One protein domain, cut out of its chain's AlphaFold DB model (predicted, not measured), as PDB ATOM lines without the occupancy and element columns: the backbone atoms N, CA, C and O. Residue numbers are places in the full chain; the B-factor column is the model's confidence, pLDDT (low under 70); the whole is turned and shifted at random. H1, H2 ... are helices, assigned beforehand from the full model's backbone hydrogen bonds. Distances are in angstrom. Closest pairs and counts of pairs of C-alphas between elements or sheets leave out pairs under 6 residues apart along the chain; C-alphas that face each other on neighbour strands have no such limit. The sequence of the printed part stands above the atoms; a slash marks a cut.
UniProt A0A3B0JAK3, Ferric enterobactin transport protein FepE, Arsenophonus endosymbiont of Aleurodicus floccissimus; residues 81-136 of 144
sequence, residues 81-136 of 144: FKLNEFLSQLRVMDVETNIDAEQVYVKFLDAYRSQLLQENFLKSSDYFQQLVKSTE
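Overview. This is residues 81 to 136 of the 144 residues of the protein "Ferric enterobactin transport protein FepE" of Arsenophonus endosymbiont of Aleurodicus floccissimus (UniProt A0A3B0JAK3). Reading from Phe 81, you meet an open zigzag of four helices strung one after another, with no common core. H1 is set off at one end by a link of eight residues, then H2, H3 and H4 follow with a corner at each tight link. The printed part has 56 residues, with four named helices in the order H1, H2, H3, H4 and no named strand, and its class is all helix. It is extended, with a radius of gyration of the C-alphas of 18.2 A, and spans 56 by 18 by 17 A, a rod in outline.

Arrangement. Start at H1, residues 81 to 92, which is apart from H2, residues 101 to 113. Next, look at H3, residues 115 to 124: it is close to H2 but not clearly touching, and their closest C-alphas, those of Ala 111 and Leu 117, are 6.8 A apart. Their lines are about perpendicular, only just, at 72 degrees. H4, residues 126 to 136, is close to H3 but not clearly touching, with the closest C-alphas, those of Leu 122 and Phe 128, 6.1 A apart. Their lines are about perpendicular at 77 degrees. H1 is apart from H3 and H4, and H2 is apart from H4. In H1, H2, H3 and H4 every O i to N i+4 pair is within hydrogen-bond range.

Along the chain. Find C-alpha 81 at (76.934, 104.261, 129.418); from there H1 runs 16.5 A to C-alpha 92. H2 begins at C-alpha 101, at (80.415, 106.134, 138.316), and runs 18.6 A to C-alpha 113. H3 covers 14.1 A. H4 covers 15.3 A and ends at C-alpha 136, at (74.279, 66.796, 158.267).

Size, cuts and confidence. The C-alphas of Val 92 and Glu 136, the two farthest apart, are 56.1 A apart. The printed part has no cut and no long link. Look for low confidence at residues 94 to 99, where pLDDT is under 70; the mean of the printed part is 80.3.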
ATOM      1  N   PHE A  81      77.635 103.522 130.476       75.81
ATOM      2  CA  PHE A  81      76.934 104.261 129.418       75.81
ATOM      3  C   PHE A  81      75.407 104.120 129.513       75.81
ATOM      4  O   PHE A  81      74.692 105.117 129.503       75.81
ATOM      5  N   LYS A  82      74.910 102.890 129.694       78.25
ATOM      6  CA  LYS A  82      73.466 102.623 129.826       78.25
ATOM      7  C   LYS A  82      72.861 103.253 131.080       78.25
ATOM      8  O   LYS A  82      71.720 103.701 131.055       78.25
ATOM      9  N   LEU A  83      73.624 103.296 132.175       75.44
ATOM     10  CA  LEU A  83      73.197 103.967 133.400       75.44
ATOM     11  C   LEU A  83      73.079 105.473 133.158       75.44
ATOM     12  O   LEU A  83      72.062 106.067 133.494       75.44
ATOM     13  N   ASN A  84      74.077 106.072 132.513       74.88
ATOM     14  CA  ASN A  84      74.078 107.495 132.190       74.88
ATOM     15  C   ASN A  84      72.939 107.873 131.231       74.88
ATOM     16  O   ASN A  84      72.325 108.925 131.404       74.88
ATOM     17  N   GLU A  85      72.613 107.015 130.262       78.38
ATOM     18  CA  GLU A  85      71.460 107.196 129.375       78.38
ATOM     19  C   GLU A  85      70.144 107.216 130.166       78.38
ATOM     20  O   GLU A  85      69.343 108.138 130.015       78.38
ATOM     21  N   PHE A  86      69.953 106.251 131.067       77.12
ATOM     22  CA  PHE A  86      68.771 106.188 131.923       77.12
ATOM     23  C   PHE A  86      68.669 107.390 132.874       77.12
ATOM     24  O   PHE A  86      67.610 108.001 132.984       77.12
ATOM     25  N   LEU A  87      69.772 107.792 133.513       77.00
ATOM     26  CA  LEU A  87      69.814 108.982 134.373       77.00
ATOM     27  C   LEU A  87      69.529 110.268 133.586       77.00
ATOM     28  O   LEU A  87      68.902 111.184 134.112       77.00
ATOM     29  N   SER A  88      69.956 110.333 132.322       73.62
ATOM     30  CA  SER A  88      69.624 111.439 131.422       73.62
ATOM     31  C   SER A  88      68.125 111.467 131.111       73.62
ATOM     32  O   SER A  88      67.499 112.517 131.219       73.62
ATOM     33  N   GLN A  89      67.513 110.314 130.822       76.31
ATOM     34  CA  GLN A  89      66.063 110.209 130.615       76.31
ATOM     35  C   GLN A  89      65.267 110.592 131.875       76.31
ATOM     36  O   GLN A  89      64.261 111.291 131.776       76.31
ATOM     37  N   LEU A  90      65.734 110.201 133.065       74.38
ATOM     38  CA  LEU A  90      65.136 110.608 134.342       74.38
ATOM     39  C   LEU A  90      65.268 112.116 134.594       74.38
ATOM     40  O   LEU A  90      64.312 112.748 135.041       74.38
ATOM     41  N   ARG A  91      66.414 112.708 134.241       71.88
ATOM     42  CA  ARG A  91      66.639 114.157 134.327       71.88
ATOM     43  C   ARG A  91      65.729 114.939 133.382       71.88
ATOM     44  O   ARG A  91      65.252 116.006 133.745       71.88
ATOM     45  N   VAL A  92      65.457 114.404 132.190       74.19
ATOM     46  CA  VAL A  92      64.481 114.980 131.244       74.19
ATOM     47  C   VAL A  92      63.061 114.966 131.831       74.19
ATOM     48  O   VAL A  92      62.262 115.838 131.503       74.19
ATOM     49  N   MET A  93      62.759 114.028 132.733       75.50
ATOM     50  CA  MET A  93      61.503 113.963 133.494       75.50
ATOM     51  C   MET A  93      61.528 114.773 134.810       75.50
ATOM     52  O   MET A  93      60.683 114.540 135.670       75.50
ATOM     53  N   ASP A  94      62.471 115.712 134.966       66.06
ATOM     54  CA  ASP A  94      62.650 116.593 136.138       66.06
ATOM     55  C   ASP A  94      63.036 115.872 137.448       66.06
ATOM     56  O   ASP A  94      62.909 116.407 138.547       66.06
ATOM     57  N   VAL A  95      63.553 114.641 137.354       68.00
ATOM     58  CA  VAL A  95      64.103 113.914 138.506       68.00
ATOM     59  C   VAL A  95      65.615 114.145 138.558       68.00
ATOM     60  O   VAL A  95      66.381 113.572 137.779       68.00
ATOM     61  N   GLU A  96      66.077 114.987 139.484       57.19
ATOM     62  CA  GLU A  96      67.510 115.222 139.699       57.19
ATOM     63  C   GLU A  96      68.191 114.003 140.338       57.19
ATOM     64  O   GLU A  96      68.231 113.828 141.555       57.19
ATOM     65  N   THR A  97      68.789 113.154 139.506       61.25
ATOM     66  CA  THR A  97      69.710 112.102 139.953       61.25
ATOM     67  C   THR A  97      71.131 112.437 139.507       61.25
ATOM     68  O   THR A  97      71.480 112.285 138.332       61.25
ATOM     69  N   ASN A  98      71.965 112.902 140.440       62.25
ATOM     70  CA  ASN A  98      73.405 113.092 140.234       62.25
ATOM     71  C   ASN A  98      74.172 111.845 140.708       62.25
ATOM     72  O   ASN A  98      74.853 111.862 141.733       62.25
ATOM     73  N   ILE A  99      73.966 110.728 140.005       66.88
ATOM     74  CA  ILE A  99      74.659 109.464 140.270       66.88
ATOM     75  C   ILE A  99      75.868 109.397 139.342       66.88
ATOM     76  O   ILE A  99      75.710 109.367 138.125       66.88
ATOM     77  N   ASP A 100      77.059 109.375 139.934       74.19
ATOM     78  CA  ASP A 100      78.328 109.242 139.220       74.19
ATOM     79  C   ASP A 100      78.885 107.808 139.305       74.19
ATOM     80  O   ASP A 100      78.538 107.045 140.215       74.19
ATOM     81  N   ALA A 101      79.765 107.443 138.369       72.56
ATOM     82  CA  ALA A 101      80.415 106.134 138.316       72.56
ATOM     83  C   ALA A 101      81.174 105.804 139.618       72.56
ATOM     84  O   ALA A 101      81.134 104.663 140.088       72.56
ATOM     85  N   GLU A 102      81.788 106.809 140.252       77.25
ATOM     86  CA  GLU A 102      82.467 106.665 141.542       77.25
ATOM     87  C   GLU A 102      81.482 106.331 142.675       77.25
ATOM     88  O   GLU A 102      81.722 105.430 143.479       77.25
ATOM     89  N   GLN A 103      80.324 106.995 142.710       79.00
ATOM     90  CA  GLN A 103      79.310 106.758 143.742       79.00
ATOM     91  C   GLN A 103      78.712 105.349 143.640       79.00
ATOM     92  O   GLN A 103      78.432 104.715 144.661       79.00
ATOM     93  N   VAL A 104      78.539 104.833 142.420       81.44
ATOM     94  CA  VAL A 104      78.105 103.446 142.192       81.44
ATOM     95  C   VAL A 104      79.161 102.459 142.687       81.44
ATOM     96  O   VAL A 104      78.815 101.484 143.356       81.44
ATOM     97  N   TYR A 105      80.441 102.731 142.423       81.44
ATOM     98  CA  TYR A 105      81.551 101.908 142.903       81.44
ATOM     99  C   TYR A 105      81.631 101.869 144.436       81.44
ATOM    100  O   TYR A 105      81.747 100.788 145.019       81.44
ATOM    101  N   VAL A 106      81.502 103.018 145.104       84.62
ATOM    102  CA  VAL A 106      81.501 103.097 146.576       84.62
ATOM    103  C   VAL A 106      80.313 102.334 147.164       84.62
ATOM    104  O   VAL A 106      80.501 101.506 148.054       84.62
ATOM    105  N   LYS A 107      79.105 102.514 146.611       85.94
ATOM    106  CA  LYS A 107      77.921 101.756 147.052       85.94
ATOM    107  C   LYS A 107      78.082 100.251 146.862       85.94
ATOM    108  O   LYS A 107      77.653  99.478 147.719       85.94
ATOM    109  N   PHE A 108      78.695  99.825 145.759       86.19
ATOM    110  CA  PHE A 108      79.018  98.420 145.541       86.19
ATOM    111  C   PHE A 108      79.988  97.899 146.606       86.19
ATOM    112  O   PHE A 108      79.761  96.827 147.162       86.19
ATOM    113  N   LEU A 109      81.038  98.658 146.927       86.81
ATOM    114  CA  LEU A 109      82.026  98.262 147.927       86.81
ATOM    115  C   LEU A 109      81.415  98.143 149.331       86.81
ATOM    116  O   LEU A 109      81.722  97.188 150.049       86.81
ATOM    117  N   ASP A 110      80.526  99.064 149.698       88.75
ATOM    118  CA  ASP A 110      79.793  99.021 150.967       88.75
ATOM    119  C   ASP A 110      78.860  97.806 151.039       88.75
ATOM    120  O   ASP A 110      78.855  97.076 152.035       88.75
ATOM    121  N   ALA A 111      78.122  97.526 149.962       86.62
ATOM    122  CA  ALA A 111      77.270  96.344 149.875       86.62
ATOM    123  C   ALA A 111      78.091  95.044 149.936       86.62
ATOM    124  O   ALA A 111      77.735  94.122 150.668       86.62
ATOM    125  N   TYR A 112      79.220  94.987 149.226       84.88
ATOM    126  CA  TYR A 112      80.117  93.830 149.201       84.88
ATOM    127  C   TYR A 112      80.718  93.525 150.581       84.88
ATOM    128  O   TYR A 112      80.843  92.363 150.967       84.88
ATOM    129  N   ARG A 113      81.073  94.560 151.352       85.50
ATOM    130  CA  ARG A 113      81.628  94.423 152.710       85.50
ATOM    131  C   ARG A 113      80.573  94.153 153.783       85.50
ATOM    132  O   ARG A 113      80.935  93.815 154.906       85.50
ATOM    133  N   SER A 114      79.290  94.301 153.462       91.88
ATOM    134  CA  SER A 114      78.208  94.085 154.418       91.88
ATOM    135  C   SER A 114      78.102  92.612 154.816       91.88
ATOM    136  O   SER A 114      77.793  91.749 153.993       91.88
ATOM    137  N   GLN A 115      78.293  92.333 156.106       86.06
ATOM    138  CA  GLN A 115      78.183  90.984 156.667       86.06
ATOM    139  C   GLN A 115      76.790  90.381 156.445       86.06
ATOM    140  O   GLN A 115      76.675  89.208 156.106       86.06
ATOM    141  N   LEU A 116      75.738  91.194 156.570       88.69
ATOM    142  CA  LEU A 116      74.361  90.752 156.357       88.69
ATOM    143  C   LEU A 116      74.141  90.279 154.913       88.69
ATOM    144  O   LEU A 116      73.472  89.275 154.675       88.69
ATOM    145  N   LEU A 117      74.698  91.001 153.937       86.25
ATOM    146  CA  LEU A 117      74.537  90.652 152.528       86.25
ATOM    147  C   LEU A 117      75.364  89.416 152.167       86.25
ATOM    148  O   LEU A 117      74.876  88.558 151.435       86.25
ATOM    149  N   GLN A 118      76.566  89.285 152.736       87.94
ATOM    150  CA  GLN A 118      77.380  88.075 152.614       87.94
ATOM    151  C   GLN A 118      76.664  86.858 153.202       87.94
ATOM    152  O   GLN A 118      76.602  85.819 152.555       87.94
ATOM    153  N   GLU A 119      76.074  86.980 154.391       86.00
ATOM    154  CA  GLU A 119      75.332  85.889 155.026       86.00
ATOM    155  C   GLU A 119      74.117  85.471 154.191       86.00
ATOM    156  O   GLU A 119      73.920  84.283 153.936       86.00
ATOM    157  N   ASN A 120      73.326  86.439 153.720       87.38
ATOM    158  CA  ASN A 120      72.181  86.154 152.859       87.38
ATOM    159  C   ASN A 120      72.613  85.504 151.537       87.38
ATOM    160  O   ASN A 120      71.996  84.527 151.115       87.38
ATOM    161  N   PHE A 121      73.697  85.988 150.924       87.00
ATOM    162  CA  PHE A 121      74.269  85.385 149.723       87.00
ATOM    163  C   PHE A 121      74.706  83.937 149.974       87.00
ATOM    164  O   PHE A 121      74.316  83.045 149.219       87.00
ATOM    165  N   LEU A 122      75.444  83.684 151.059       86.19
ATOM    166  CA  LEU A 122      75.898  82.342 151.430       86.19
ATOM    167  C   LEU A 122      74.711  81.402 151.649       86.19
ATOM    168  O   LEU A 122      74.681  80.335 151.050       86.19
ATOM    169  N   LYS A 123      73.691  81.811 152.412       86.44
ATOM    170  CA  LYS A 123      72.478  81.000 152.632       86.44
ATOM    171  C   LYS A 123      71.704  80.713 151.343       86.44
ATOM    172  O   LYS A 123      71.118  79.641 151.199       86.44
ATOM    173  N   SER A 124      71.695  81.663 150.412       86.25
ATOM    174  CA  SER A 124      71.017  81.516 149.119       86.25
ATOM    175  C   SER A 124      71.798  80.684 148.100       86.25
ATOM    176  O   SER A 124      71.237  80.291 147.084       86.25
ATOM    177  N   SER A 125      73.084  80.423 148.345       89.56
ATOM    178  CA  SER A 125      73.936  79.707 147.403       89.56
ATOM    179  C   SER A 125      73.681  78.203 147.454       89.56
ATOM    180  O   SER A 125      73.794  77.581 148.514       89.56
ATOM    181  N   ASP A 126      73.445  77.599 146.287       86.88
ATOM    182  CA  ASP A 126      73.301  76.146 146.134       86.88
ATOM    183  C   ASP A 126      74.497  75.380 146.716       86.88
ATOM    184  O   ASP A 126      74.333  74.325 147.326       86.88
ATOM    185  N   TYR A 127      75.707  75.933 146.575       84.12
ATOM    186  CA  TYR A 127      76.929  75.329 147.103       84.12
ATOM    187  C   TYR A 127      76.891  75.201 148.631       84.12
ATOM    188  O   TYR A 127      77.200  74.144 149.180       84.12
ATOM    189  N   PHE A 128      76.475  76.261 149.328       85.19
ATOM    190  CA  PHE A 128      76.398  76.255 150.786       85.19
ATOM    191  C   PHE A 128      75.300  75.315 151.285       85.19
ATOM    192  O   PHE A 128      75.520  74.562 152.231       85.19
ATOM    193  N   GLN A 129      74.145  75.290 150.617       87.69
ATOM    194  CA  GLN A 129      73.059  74.369 150.963       87.69
ATOM    195  C   GLN A 129      73.476  72.903 150.786       87.69
ATOM    196  O   GLN A 129      73.186  72.069 151.645       87.69
ATOM    197  N   GLN A 130      74.208  72.585 149.715       87.12
ATOM    198  CA  GLN A 130      74.771  71.248 149.511       87.12
ATOM    199  C   GLN A 130      75.812  70.889 150.578       87.12
ATOM    200  O   GLN A 130      75.833  69.745 151.031       87.12
ATOM    201  N   LEU A 131      76.633  71.851 151.014       84.81
ATOM    202  CA  LEU A 131      77.629  71.642 152.067       84.81
ATOM    203  C   LEU A 131      76.991  71.394 153.442       84.81
ATOM    204  O   LEU A 131      77.440  70.512 154.175       84.81
ATOM    205  N   VAL A 132      75.938  72.137 153.795       85.06
ATOM    206  CA  VAL A 132      75.182  71.894 155.037       85.06
ATOM    207  C   VAL A 132      74.546  70.509 154.990       85.06
ATOM    208  O   VAL A 132      74.759  69.711 155.899       85.06
ATOM    209  N   LYS A 133      73.868  70.167 153.888       84.31
ATOM    210  CA  LYS A 133      73.224  68.860 153.718       84.31
ATOM    211  C   LYS A 133      74.217  67.695 153.799       84.31
ATOM    212  O   LYS A 133      73.913  66.686 154.430       84.31
ATOM    213  N   SER A 134      75.392  67.815 153.175       80.38
ATOM    214  CA  SER A 134      76.419  66.767 153.222       80.38
ATOM    215  C   SER A 134      77.008  66.608 154.627       80.38
ATOM    216  O   SER A 134      77.213  65.483 155.084       80.38
ATOM    217  N   THR A 135      77.206  67.719 155.340       82.56
ATOM    218  CA  THR A 135      77.682  67.725 156.731       82.56
ATOM    219  C   THR A 135      76.659  67.091 157.673       82.56
ATOM    220  O   THR A 135      77.031  66.262 158.503       82.56
ATOM    221  N   GLU A 136      75.373  67.409 157.506       76.94
ATOM    222  CA  GLU A 136      74.279  66.796 158.267       76.94
ATOM    223  C   GLU A 136      74.210  65.282 158.012       76.94
ATOM    224  O   GLU A 136      74.219  64.504 158.967       76.94
TER     225      GLU A 136